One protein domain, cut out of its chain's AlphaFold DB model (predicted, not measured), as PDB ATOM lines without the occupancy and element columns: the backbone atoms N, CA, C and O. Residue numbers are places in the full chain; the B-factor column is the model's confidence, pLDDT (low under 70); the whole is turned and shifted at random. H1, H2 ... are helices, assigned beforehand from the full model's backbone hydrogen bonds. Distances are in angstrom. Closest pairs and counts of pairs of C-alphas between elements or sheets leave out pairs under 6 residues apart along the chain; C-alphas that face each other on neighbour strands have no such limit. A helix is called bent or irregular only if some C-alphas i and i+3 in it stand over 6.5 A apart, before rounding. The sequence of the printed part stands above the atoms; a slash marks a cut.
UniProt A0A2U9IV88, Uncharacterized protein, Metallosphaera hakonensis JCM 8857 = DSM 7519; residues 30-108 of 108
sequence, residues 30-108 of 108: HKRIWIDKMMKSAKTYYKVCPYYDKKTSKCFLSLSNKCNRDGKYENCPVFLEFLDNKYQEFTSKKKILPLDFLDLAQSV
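AT A GLANCE: This is residues 30 to 108 of the 108 residues of an uncharacterized protein of Metallosphaera hakonensis JCM 8857 = DSM 7519 (UniProt A0A2U9IV88). Two helices of equal length, H1 and H2, cross steeply as a lopsided X, with the short helix H3 packed on H1 alone. A long looped stretch, residues 46 to 76, joins H1 to H2 and makes one end of the longest axis; within it, residues 52 to 53 and 58 to 59 form a very short antiparallel pairing. The printed part has 79 residues with three named helices, in the order H1, H2, H3, and no named strand. The class is all helix, though under half of the residues, 38 of 79, are in named elements. The whole is compact, with a radius of gyration of the C-alphas of 12.5 A and spans of 38 by 25 by 21 A.

HOW THE PARTS SIT: The first helix, H1, residues 30 to 45, touches H2, residues 77 to 92, with its residues 31 to 38 alone. On H2 the residues that touch H1 are 80 to 87 alone. The closest C-alphas of the two are those of Ile 35 and Leu 83, 6.2 A apart. Their lines stand at a steep tilt of 58 degrees, and they run opposite ways. H1 touches H3, residues 101 to 106, with residues 38 to 45 alone. Their closest C-alphas, those of Met 38 and Phe 101, are 5.0 A apart. The lines of H1 and H3 are about perpendicular, at 85 degrees. H2 and H3 are only just apart, their closest C-alphas being 8.5 A from each other. In H1, H2 and H3 every O i to N i+4 pair is within hydrogen-bond range.

IN THESE COORDINATES: H1 begins at C-alpha 30, at (-60.292, -12.598, 49.475), and is 22.6 A long from first to last C-alpha, ending at Tyr 45. H2 runs from Pro 77, with its C-alpha at (-43.430, -9.866, 41.465), to Ser 92, and is 22.1 A long. H3, from Phe 101 to Gln 106, is 8.7 A long and ends with C-alpha 106 at (-53.798, 8.145, 49.346). None of the three helices is bent.

THE WHOLE: The two C-alphas farthest apart are those of Lys 55 and Lys 94, at 38.4 A. The first and last printed C-alphas, those of His 30 and Val 108, are 21.1 A apart, and Val 108 is the chain's last residue. The link from H1 to H2 is long, with 31 residues between them, and its C-alphas lie 8 to 20 A from the mean of all C-alphas. The link from H2 to H3 is short, with 8 residues. The printed part has no cut. The mean pLDDT of the printed part is 87.8, and one residue of this predicted model, Val 108, is under 70.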
ATOM      1  N   HIS A  30     -59.974 -14.022  49.302       88.94
ATOM      2  CA  HIS A  30     -60.292 -12.598  49.475       88.94
ATOM      3  C   HIS A  30     -59.091 -11.694  49.188       88.94
ATOM      4  O   HIS A  30     -59.222 -10.634  48.572       88.94
ATOM      5  N   LYS A  31     -57.904 -12.122  49.619       90.94
ATOM      6  CA  LYS A  31     -56.658 -11.417  49.340       90.94
ATOM      7  C   LYS A  31     -56.341 -11.385  47.850       90.94
ATOM      8  O   LYS A  31     -56.018 -10.322  47.330       90.94
ATOM      9  N   ARG A  32     -56.437 -12.526  47.160       91.31
ATOM     10  CA  ARG A  32     -56.203 -12.608  45.709       91.31
ATOM     11  C   ARG A  32     -57.179 -11.724  44.942       91.31
ATOM     12  O   ARG A  32     -56.737 -10.934  44.115       91.31
ATOM     13  N   ILE A  33     -58.466 -11.779  45.284       92.94
ATOM     14  CA  ILE A  33     -59.506 -10.929  44.690       92.94
ATOM     15  C   ILE A  33     -59.169  -9.447  44.878       92.94
ATOM     16  O   ILE A  33     -59.253  -8.661  43.931       92.94
ATOM     17  N   TRP A  34     -58.766  -9.053  46.089       94.31
ATOM     18  CA  TRP A  34     -58.397  -7.670  46.372       94.31
ATOM     19  C   TRP A  34     -57.153  -7.236  45.586       94.31
ATOM     20  O   TRP A  34     -57.181  -6.186  44.948       94.31
ATOM     21  N   ILE A  35     -56.100  -8.059  45.554       93.00
ATOM     22  CA  ILE A  35     -54.883  -7.784  44.774       93.00
ATOM     23  C   ILE A  35     -55.226  -7.620  43.291       93.00
ATOM     24  O   ILE A  35     -54.832  -6.626  42.688       93.00
ATOM     25  N   ASP A  36     -56.014  -8.524  42.706       92.19
ATOM     26  CA  ASP A  36     -56.427  -8.431  41.303       92.19
ATOM     27  C   ASP A  36     -57.235  -7.159  41.020       92.19
ATOM     28  O   ASP A  36     -57.072  -6.527  39.971       92.19
ATOM     29  N   LYS A  37     -58.079  -6.733  41.967       93.44
ATOM     30  CA  LYS A  37     -58.807  -5.462  41.883       93.44
ATOM     31  C   LYS A  37     -57.853  -4.261  41.898       93.44
ATOM     32  O   LYS A  37     -58.000  -3.350  41.077       93.44
ATOM     33  N   MET A  38     -56.849  -4.265  42.777       93.25
ATOM     34  CA  MET A  38     -55.815  -3.224  42.822       93.25
ATOM     35  C   MET A  38     -54.986  -3.198  41.536       93.25
ATOM     36  O   MET A  38     -54.746  -2.136  40.972       93.25
ATOM     37  N   MET A  39     -54.613  -4.364  41.008       90.88
ATOM     38  CA  MET A  39     -53.892  -4.491  39.740       90.88
ATOM     39  C   MET A  39     -54.679  -3.894  38.572       90.88
ATOM     40  O   MET A  39     -54.129  -3.132  37.776       90.88
ATOM     41  N   LYS A  40     -55.968  -4.235  38.457       91.75
ATOM     42  CA  LYS A  40     -56.841  -3.719  37.394       91.75
ATOM     43  C   LYS A  40     -57.001  -2.206  37.499       91.75
ATOM     44  O   LYS A  40     -56.792  -1.517  36.508       91.75
ATOM     45  N   SER A  41     -57.296  -1.695  38.691       93.31
ATOM     46  CA  SER A  41     -57.462  -0.253  38.903       93.31
ATOM     47  C   SER A  41     -56.167   0.530  38.672       93.31
ATOM     48  O   SER A  41     -56.197   1.559  38.004       93.31
ATOM     49  N   ALA A  42     -55.007   0.011  39.093       91.44
ATOM     50  CA  ALA A  42     -53.712   0.623  38.793       91.44
ATOM     51  C   ALA A  42     -53.497   0.799  37.282       91.44
ATOM     52  O   ALA A  42     -53.098   1.877  36.847       91.44
ATOM     53  N   LYS A  43     -53.820  -0.226  36.477       89.94
ATOM     54  CA  LYS A  43     -53.750  -0.149  35.006       89.94
ATOM     55  C   LYS A  43     -54.744   0.852  34.413       89.94
ATOM     56  O   LYS A  43     -54.458   1.444  33.378       89.94
ATOM     57  N   THR A  44     -55.912   1.020  35.033       91.44
ATOM     58  CA  THR A  44     -56.915   1.998  34.590       91.44
ATOM     59  C   THR A  44     -56.424   3.429  34.792       91.44
ATOM     60  O   THR A  44     -56.583   4.255  33.897       91.44
ATOM     61  N   TYR A  45     -55.803   3.723  35.938       90.06
ATOM     62  CA  TYR A  45     -55.347   5.079  36.256       90.06
ATOM     63  C   TYR A  45     -54.000   5.433  35.625       90.06
ATOM     64  O   TYR A  45     -53.758   6.591  35.284       90.06
ATOM     65  N   TYR A  46     -53.118   4.452  35.446       89.44
ATOM     66  CA  TYR A  46     -51.740   4.687  35.042       89.44
ATOM     67  C   TYR A  46     -51.347   3.796  33.861       89.44
ATOM     68  O   TYR A  46     -51.409   2.570  33.915       89.44
ATOM     69  N   LYS A  47     -50.853   4.430  32.790       86.56
ATOM     70  CA  LYS A  47     -50.344   3.723  31.599       86.56
ATOM     71  C   LYS A  47     -49.047   2.947  31.877       86.56
ATOM     72  O   LYS A  47     -48.746   1.988  31.174       86.56
ATOM     73  N   VAL A  48     -48.268   3.386  32.868       88.94
ATOM     74  CA  VAL A  48     -46.973   2.822  33.281       88.94
ATOM     75  C   VAL A  48     -46.904   2.853  34.806       88.94
ATOM     76  O   VAL A  48     -47.413   3.799  35.402       88.94
ATOM     77  N   CYS A  49     -46.251   1.857  35.415       89.19
ATOM     78  CA  CYS A  49     -46.052   1.737  36.861       89.19
ATOM     79  C   CYS A  49     -45.651   3.073  37.502       89.19
ATOM     80  O   CYS A  49     -44.607   3.610  37.129       89.19
ATOM     81  N   PRO A  50     -46.411   3.593  38.492       89.38
ATOM     82  CA  PRO A  50     -46.083   4.860  39.148       89.38
ATOM     83  C   PRO A  50     -44.773   4.776  39.938       89.38
ATOM     84  O   PRO A  50     -44.174   5.794  40.257       89.38
ATOM     85  N   TYR A  51     -44.304   3.560  40.224       89.69
ATOM     86  CA  TYR A  51     -43.045   3.298  40.912       89.69
ATOM     87  C   TYR A  51     -41.875   3.003  39.964       89.69
ATOM     88  O   TYR A  51     -40.832   2.521  40.410       89.69
ATOM     89  N   TYR A  52     -42.039   3.235  38.662       91.94
ATOM     90  CA  TYR A  52     -40.975   3.085  37.677       91.94
ATOM     91  C   TYR A  52     -40.449   4.448  37.228       91.94
ATOM     92  O   TYR A  52     -41.203   5.273  36.715       91.94
ATOM     93  N   ASP A  53     -39.139   4.659  37.357       88.94
ATOM     94  CA  ASP A  53     -38.476   5.809  36.749       88.94
ATOM     95  C   ASP A  53     -38.000   5.465  35.339       88.94
ATOM     96  O   ASP A  53     -37.053   4.700  35.149       88.94
ATOM     97  N   LYS A  54     -38.618   6.099  34.341       86.38
ATOM     98  CA  LYS A  54     -38.257   5.937  32.930       86.38
ATOM     99  C   LYS A  54     -36.862   6.478  32.597       86.38
ATOM    100  O   LYS A  54     -36.265   6.002  31.639       86.38
ATOM    101  N   LYS A  55     -36.344   7.463  33.342       86.81
ATOM    102  CA  LYS A  55     -35.033   8.072  33.054       86.81
ATOM    103  C   LYS A  55     -33.883   7.158  33.447       86.81
ATOM    104  O   LYS A  55     -32.884   7.091  32.743       86.81
ATOM    105  N   THR A  56     -34.023   6.478  34.579       87.62
ATOM    106  CA  THR A  56     -32.963   5.636  35.147       87.62
ATOM    107  C   THR A  56     -33.267   4.139  35.063       87.62
ATOM    108  O   THR A  56     -32.457   3.323  35.498       87.62
ATOM    109  N   SER A  57     -34.425   3.775  34.504       86.38
ATOM    110  CA  SER A  57     -34.973   2.413  34.469       86.38
ATOM    111  C   SER A  57     -35.069   1.767  35.854       86.38
ATOM    112  O   SER A  57     -34.905   0.549  36.012       86.38
ATOM    113  N   LYS A  58     -35.343   2.591  36.876       88.81
ATOM    114  CA  LYS A  58     -35.346   2.159  38.272       88.81
ATOM    115  C   LYS A  58     -36.726   1.791  38.803       88.81
ATOM    116  O   LYS A  58     -37.739   2.298  38.332       88.81
ATOM    117  N   CYS A  59     -36.764   0.895  39.789       90.56
ATOM    118  CA  CYS A  59     -37.980   0.513  40.508       90.56
ATOM    119  C   CYS A  59     -37.923   1.008  41.957       90.56
ATOM    120  O   CYS A  59     -37.131   0.495  42.741       90.56
ATOM    121  N   PHE A  60     -38.800   1.945  42.322       88.44
ATOM    122  CA  PHE A  60     -38.859   2.530  43.667       88.44
ATOM    123  C   PHE A  60     -39.403   1.581  44.742       88.44
ATOM    124  O   PHE A  60     -39.275   1.862  45.928       88.44
ATOM    125  N   LEU A  61     -39.993   0.453  44.340       87.06
ATOM    126  CA  LEU A  61     -40.446  -0.590  45.263       87.06
ATOM    127  C   LEU A  61     -39.371  -1.644  45.560       87.06
ATOM    128  O   LEU A  61     -39.572  -2.475  46.437       87.06
ATOM    129  N   SER A  62     -38.250  -1.657  44.828       82.75
ATOM    130  CA  SER A  62     -37.200  -2.668  44.985       82.75
ATOM    131  C   SER A  62     -35.902  -2.056  45.499       82.75
ATOM    132  O   SER A  62     -35.390  -1.095  44.933       82.75
ATOM    133  N   LEU A  63     -35.294  -2.701  46.496       73.19
ATOM    134  CA  LEU A  63     -33.970  -2.340  47.020       73.19
ATOM    135  C   LEU A  63     -32.858  -2.440  45.961       73.19
ATOM    136  O   LEU A  63     -31.901  -1.670  45.987       73.19
ATOM    137  N   SER A  64     -32.998  -3.356  44.994       74.38
ATOM    138  CA  SER A  64     -32.040  -3.529  43.888       74.38
ATOM    139  C   SER A  64     -32.054  -2.369  42.887       74.38
ATOM    140  O   SER A  64     -31.193  -2.291  42.011       74.38
ATOM    141  N   ASN A  65     -33.045  -1.478  43.002       71.19
ATOM    142  CA  ASN A  65     -33.295  -0.327  42.152       71.19
ATOM    143  C   ASN A  65     -33.452  -0.618  40.654       71.19
ATOM    144  O   ASN A  65     -33.808   0.313  39.962       71.19
ATOM    145  N   LYS A  66     -33.271  -1.828  40.109       81.38
ATOM    146  CA  LYS A  66     -33.468  -2.104  38.672       81.38
ATOM    147  C   LYS A  66     -34.865  -2.665  38.398       81.38
ATOM    148  O   LYS A  66     -35.298  -3.614  39.048       81.38
ATOM    149  N   CYS A  67     -35.583  -2.104  37.425       85.25
ATOM    150  CA  CYS A  67     -36.881  -2.639  37.015       85.25
ATOM    151  C   CYS A  67     -36.714  -3.714  35.932       85.25
ATOM    152  O   CYS A  67     -36.313  -3.412  34.816       85.25
ATOM    153  N   ASN A  68     -37.095  -4.960  36.224       82.12
ATOM    154  CA  ASN A  68     -37.044  -6.062  35.246       82.12
ATOM    155  C   ASN A  68     -38.256  -6.098  34.293       82.12
ATOM    156  O   ASN A  68     -38.409  -7.034  33.510       82.12
ATOM    157  N   ARG A  69     -39.177  -5.139  34.428       86.12
ATOM    158  CA  ARG A  69     -40.456  -5.099  33.706       86.12
ATOM    159  C   ARG A  69     -40.664  -3.806  32.925       86.12
ATOM    160  O   ARG A  69     -41.746  -3.628  32.375       86.12
ATOM    161  N   ASP A  70     -39.679  -2.909  32.909       84.50
ATOM    162  CA  ASP A  70     -39.733  -1.621  32.201       84.50
ATOM    163  C   ASP A  70     -41.025  -0.831  32.476       84.50
ATOM    164  O   ASP A  70     -41.661  -0.275  31.580       84.50
ATOM    165  N   GLY A  71     -41.464  -0.841  33.738       83.38
ATOM    166  CA  GLY A  71     -42.684  -0.166  34.176       83.38
ATOM    167  C   GLY A  71     -43.998  -0.885  33.853       83.38
ATOM    168  O   GLY A  71     -45.062  -0.327  34.107       83.38
ATOM    169  N   LYS A  72     -43.975  -2.123  33.345       87.56
ATOM    170  CA  LYS A  72     -45.183  -2.947  33.188       87.56
ATOM    171  C   LYS A  72     -45.614  -3.568  34.519       87.56
ATOM    172  O   LYS A  72     -44.793  -4.060  35.291       87.56
ATOM    173  N   TYR A  73     -46.925  -3.599  34.750       81.62
ATOM    174  CA  TYR A  73     -47.533  -4.216  35.937       81.62
ATOM    175  C   TYR A  73     -47.675  -5.733  35.823       81.62
ATOM    176  O   TYR A  73     -47.638  -6.439  36.826       81.62
ATOM    177  N   GLU A  74     -47.891  -6.236  34.608       79.44
ATOM    178  CA  GLU A  74     -48.263  -7.630  34.364       79.44
ATOM    179  C   GLU A  74     -47.222  -8.595  34.914       79.44
ATOM    180  O   GLU A  74     -46.056  -8.567  34.520       79.44
ATOM    181  N   ASN A  75     -47.665  -9.436  35.852       78.88
ATOM    182  CA  ASN A  75     -46.833 -10.425  36.531       78.88
ATOM    183  C   ASN A  75     -45.532  -9.817  37.091       78.88
ATOM    184  O   ASN A  75     -44.458 -10.428  37.018       78.88
ATOM    185  N   CYS A  76     -45.610  -8.581  37.602       88.19
ATOM    186  CA  CYS A  76     -44.509  -7.930  38.299       88.19
ATOM    187  C   CYS A  76     -44.461  -8.431  39.753       88.19
ATOM    188  O   CYS A  76     -45.318  -8.037  40.547       88.19
ATOM    189  N   PRO A  77     -43.475  -9.272  40.129       88.56
ATOM    190  CA  PRO A  77     -43.430  -9.866  41.465       88.56
ATOM    191  C   PRO A  77     -43.271  -8.810  42.562       88.56
ATOM    192  O   PRO A  77     -43.924  -8.905  43.590       88.56
ATOM    193  N   VAL A  78     -42.496  -7.753  42.298       90.25
ATOM    194  CA  VAL A  78     -42.273  -6.648  43.246       90.25
ATOM    195  C   VAL A  78     -43.572  -5.899  43.545       90.25
ATOM    196  O   VAL A  78     -43.849  -5.534  44.682       90.25
ATOM    197  N   PHE A  79     -44.388  -5.660  42.518       90.00
ATOM    198  CA  PHE A  79     -45.643  -4.939  42.695       90.00
ATOM    199  C   PHE A  79     -46.704  -5.814  43.379       90.00
ATOM    200  O   PHE A  79     -47.433  -5.329  44.238       90.00
ATOM    201  N   LEU A  80     -46.744  -7.112  43.061       91.06
ATOM    202  CA  LEU A  80     -47.599  -8.072  43.763       91.06
ATOM    203  C   LEU A  80     -47.227  -8.175  45.245       91.06
ATOM    204  O   LEU A  80     -48.110  -8.123  46.092       91.06
ATOM    205  N   GLU A  81     -45.935  -8.257  45.560       91.69
ATOM    206  CA  GLU A  81     -45.432  -8.275  46.936       91.69
ATOM    207  C   GLU A  81     -45.763  -6.974  47.684       91.69
ATOM    208  O   GLU A  81     -46.178  -7.004  48.840       91.69
ATOM    209  N   PHE A  82     -45.665  -5.821  47.019       92.06
ATOM    210  CA  PHE A  82     -46.102  -4.549  47.593       92.06
ATOM    211  C   PHE A  82     -47.592  -4.565  47.975       92.06
ATOM    212  O   PHE A  82     -47.942  -4.187  49.095       92.06
ATOM    213  N   LEU A  83     -48.467  -5.033  47.078       92.69
ATOM    214  CA  LEU A  83     -49.903  -5.151  47.355       92.69
ATOM    215  C   LEU A  83     -50.183  -6.174  48.464       92.69
ATOM    216  O   LEU A  83     -51.025  -5.933  49.327       92.69
ATOM    217  N   ASP A  84     -49.451  -7.287  48.473       93.00
ATOM    218  CA  ASP A  84     -49.513  -8.316  49.511       93.00
ATOM    219  C   ASP A  84     -49.233  -7.722  50.899       93.00
ATOM    220  O   ASP A  84     -50.055  -7.840  51.812       93.00
ATOM    221  N   ASN A  85     -48.122  -6.994  51.016       92.75
ATOM    222  CA  ASN A  85     -47.708  -6.326  52.244       92.75
ATOM    223  C   ASN A  85     -48.723  -5.273  52.686       92.75
ATOM    224  O   ASN A  85     -49.064  -5.207  53.868       92.75
ATOM    225  N   LYS A  86     -49.267  -4.489  51.748       92.38
ATOM    226  CA  LYS A  86     -50.316  -3.513  52.063       92.38
ATOM    227  C   LYS A  86     -51.582  -4.188  52.573       92.38
ATOM    228  O   LYS A  86     -52.101  -3.778  53.607       92.38
ATOM    229  N   TYR A  87     -52.039  -5.261  51.935       92.81
ATOM    230  CA  TYR A  87     -53.193  -6.027  52.411       92.81
ATOM    231  C   TYR A  87     -52.990  -6.530  53.848       92.81
ATOM    232  O   TYR A  87     -53.877  -6.382  54.695       92.81
ATOM    233  N   GLN A  88     -51.814  -7.090  54.151       92.00
ATOM    234  CA  GLN A  88     -51.472  -7.523  55.509       92.00
ATOM    235  C   GLN A  88     -51.444  -6.342  56.491       92.00
ATOM    236  O   GLN A  88     -51.928  -6.458  57.616       92.00
ATOM    237  N   GLU A  89     -50.934  -5.183  56.075       92.31
ATOM    238  CA  GLU A  89     -50.911  -3.967  56.890       92.31
ATOM    239  C   GLU A  89     -52.329  -3.492  57.254       92.31
ATOM    240  O   GLU A  89     -52.611  -3.239  58.426       92.31
ATOM    241  N   PHE A  90     -53.246  -3.412  56.285       91.25
ATOM    242  CA  PHE A  90     -54.632  -3.003  56.547       91.25
ATOM    243  C   PHE A  90     -55.368  -4.017  57.423       91.25
ATOM    244  O   PHE A  90     -56.002  -3.636  58.409       91.25
ATOM    245  N   THR A  91     -55.252  -5.309  57.106       90.06
ATOM    246  CA  THR A  91     -55.957  -6.367  57.845       90.06
ATOM    247  C   THR A  91     -55.439  -6.527  59.274       90.06
ATOM    248  O   THR A  91     -56.244  -6.646  60.198       90.06
ATOM    249  N   SER A  92     -54.122  -6.451  59.492       90.69
ATOM    250  CA  SER A  92     -53.528  -6.494  60.837       90.69
ATOM    251  C   SER A  92     -53.935  -5.290  61.689       90.69
ATOM    252  O   SER A  92     -54.243  -5.446  62.871       90.69
ATOM    253  N   LYS A  93     -54.030  -4.102  61.081       90.00
ATOM    254  CA  LYS A  93     -54.503  -2.873  61.735       90.00
ATOM    255  C   LYS A  93     -56.032  -2.780  61.835       90.00
ATOM    256  O   LYS A  93     -56.529  -1.769  62.323       90.00
ATOM    257  N   LYS A  94     -56.783  -3.796  61.378       87.56
ATOM    258  CA  LYS A  94     -58.259  -3.798  61.281       87.56
ATOM    259  C   LYS A  94     -58.821  -2.562  60.561       87.56
ATOM    260  O   LYS A  94     -59.922  -2.105  60.864       87.56
ATOM    261  N   LYS A  95     -58.054  -2.004  59.624       86.88
ATOM    262  CA  LYS A  95     -58.478  -0.883  58.785       86.88
ATOM    263  C   LYS A  95     -59.323  -1.396  57.621       86.88
ATOM    264  O   LYS A  95     -59.175  -2.539  57.188       86.88
ATOM    265  N   ILE A  96     -60.189  -0.527  57.108       87.44
ATOM    266  CA  ILE A  96     -60.952  -0.794  55.888       87.44
ATOM    267  C   ILE A  96     -59.960  -0.935  54.731       87.44
ATOM    268  O   ILE A  96     -59.019  -0.149  54.614       87.44
ATOM    269  N   LEU A  97     -60.149  -1.970  53.913       90.50
ATOM    270  CA  LEU A  97     -59.339  -2.176  52.722       90.50
ATOM    271  C   LEU A  97     -59.692  -1.118  51.671       90.50
ATOM    272  O   LEU A  97     -60.882  -0.935  51.402       90.50
ATOM    273  N   PRO A  98     -58.687  -0.498  51.032       92.88
ATOM    274  CA  PRO A  98     -58.928   0.436  49.947       92.88
ATOM    275  C   PRO A  98     -59.779  -0.168  48.831       92.88
ATOM    276  O   PRO A  98     -59.675  -1.366  48.524       92.88
ATOM    277  N   LEU A  99     -60.625   0.664  48.224       91.44
ATOM    278  CA  LEU A  99     -61.553   0.223  47.179       91.44
ATOM    279  C   LEU A  99     -60.879   0.074  45.816       91.44
ATOM    280  O   LEU A  99     -61.268  -0.815  45.049       91.44
ATOM    281  N   ASP A 100     -59.875   0.896  45.539       93.19
ATOM    282  CA  ASP A 100     -59.073   0.886  44.323       93.19
ATOM    283  C   ASP A 100     -57.625   1.325  44.609       93.19
ATOM    284  O   ASP A 100     -57.246   1.629  45.744       93.19
ATOM    285  N   PHE A 101     -56.792   1.324  43.570       91.00
ATOM    286  CA  PHE A 101     -55.385   1.686  43.696       91.00
ATOM    287  C   PHE A 101     -55.149   3.176  44.010       91.00
ATOM    288  O   PHE A 101     -54.120   3.513  44.593       91.00
ATOM    289  N   LEU A 102     -56.065   4.077  43.644       89.62
ATOM    290  CA  LEU A 102     -55.917   5.504  43.928       89.62
ATOM    291  C   LEU A 102     -56.154   5.781  45.418       89.62
ATOM    292  O   LEU A 102     -55.377   6.502  46.039       89.62
ATOM    293  N   ASP A 103     -57.174   5.148  45.994       90.19
ATOM    294  CA  ASP A 103     -57.451   5.141  47.433       90.19
ATOM    295  C   ASP A 103     -56.294   4.501  48.218       90.19
ATOM    296  O   ASP A 103     -55.814   5.044  49.216       90.19
ATOM    297  N   LEU A 104     -55.740   3.396  47.699       89.19
ATOM    298  CA  LEU A 104     -54.541   2.778  48.264       89.19
ATOM    299  C   LEU A 104     -53.357   3.753  48.302       89.19
ATOM    300  O   LEU A 104     -52.655   3.793  49.308       89.19
ATOM    301  N   ALA A 105     -53.136   4.525  47.234       83.94
ATOM    302  CA  ALA A 105     -52.043   5.491  47.140       83.94
ATOM    303  C   ALA A 105     -52.231   6.724  48.045       83.94
ATOM    304  O   ALA A 105     -51.242   7.343  48.428       83.94
ATOM    305  N   GLN A 106     -53.472   7.069  48.398       80.69
ATOM    306  CA  GLN A 106     -53.798   8.145  49.346       80.69
ATOM    307  C   GLN A 106     -53.796   7.676  50.806       80.69
ATOM    308  O   GLN A 106     -53.642   8.483  51.717       80.69
ATOM    309  N   SER A 107     -53.951   6.371  51.027       70.06
ATOM    310  CA  SER A 107     -53.957   5.740  52.350       70.06
ATOM    311  C   SER A 107     -52.554   5.450  52.914       70.06
ATOM    312  O   SER A 107     -52.449   4.814  53.970       70.06
ATOM    313  N   VAL A 108     -51.493   5.837  52.191       55.69
ATOM    314  CA  VAL A 108     -50.078   5.601  52.540       55.69
ATOM    315  C   VAL A 108     -49.540   6.704  53.437       55.69
ATOM    316  O   VAL A 108     -49.798   7.886  53.135       55.69
TER     317      VAL A 108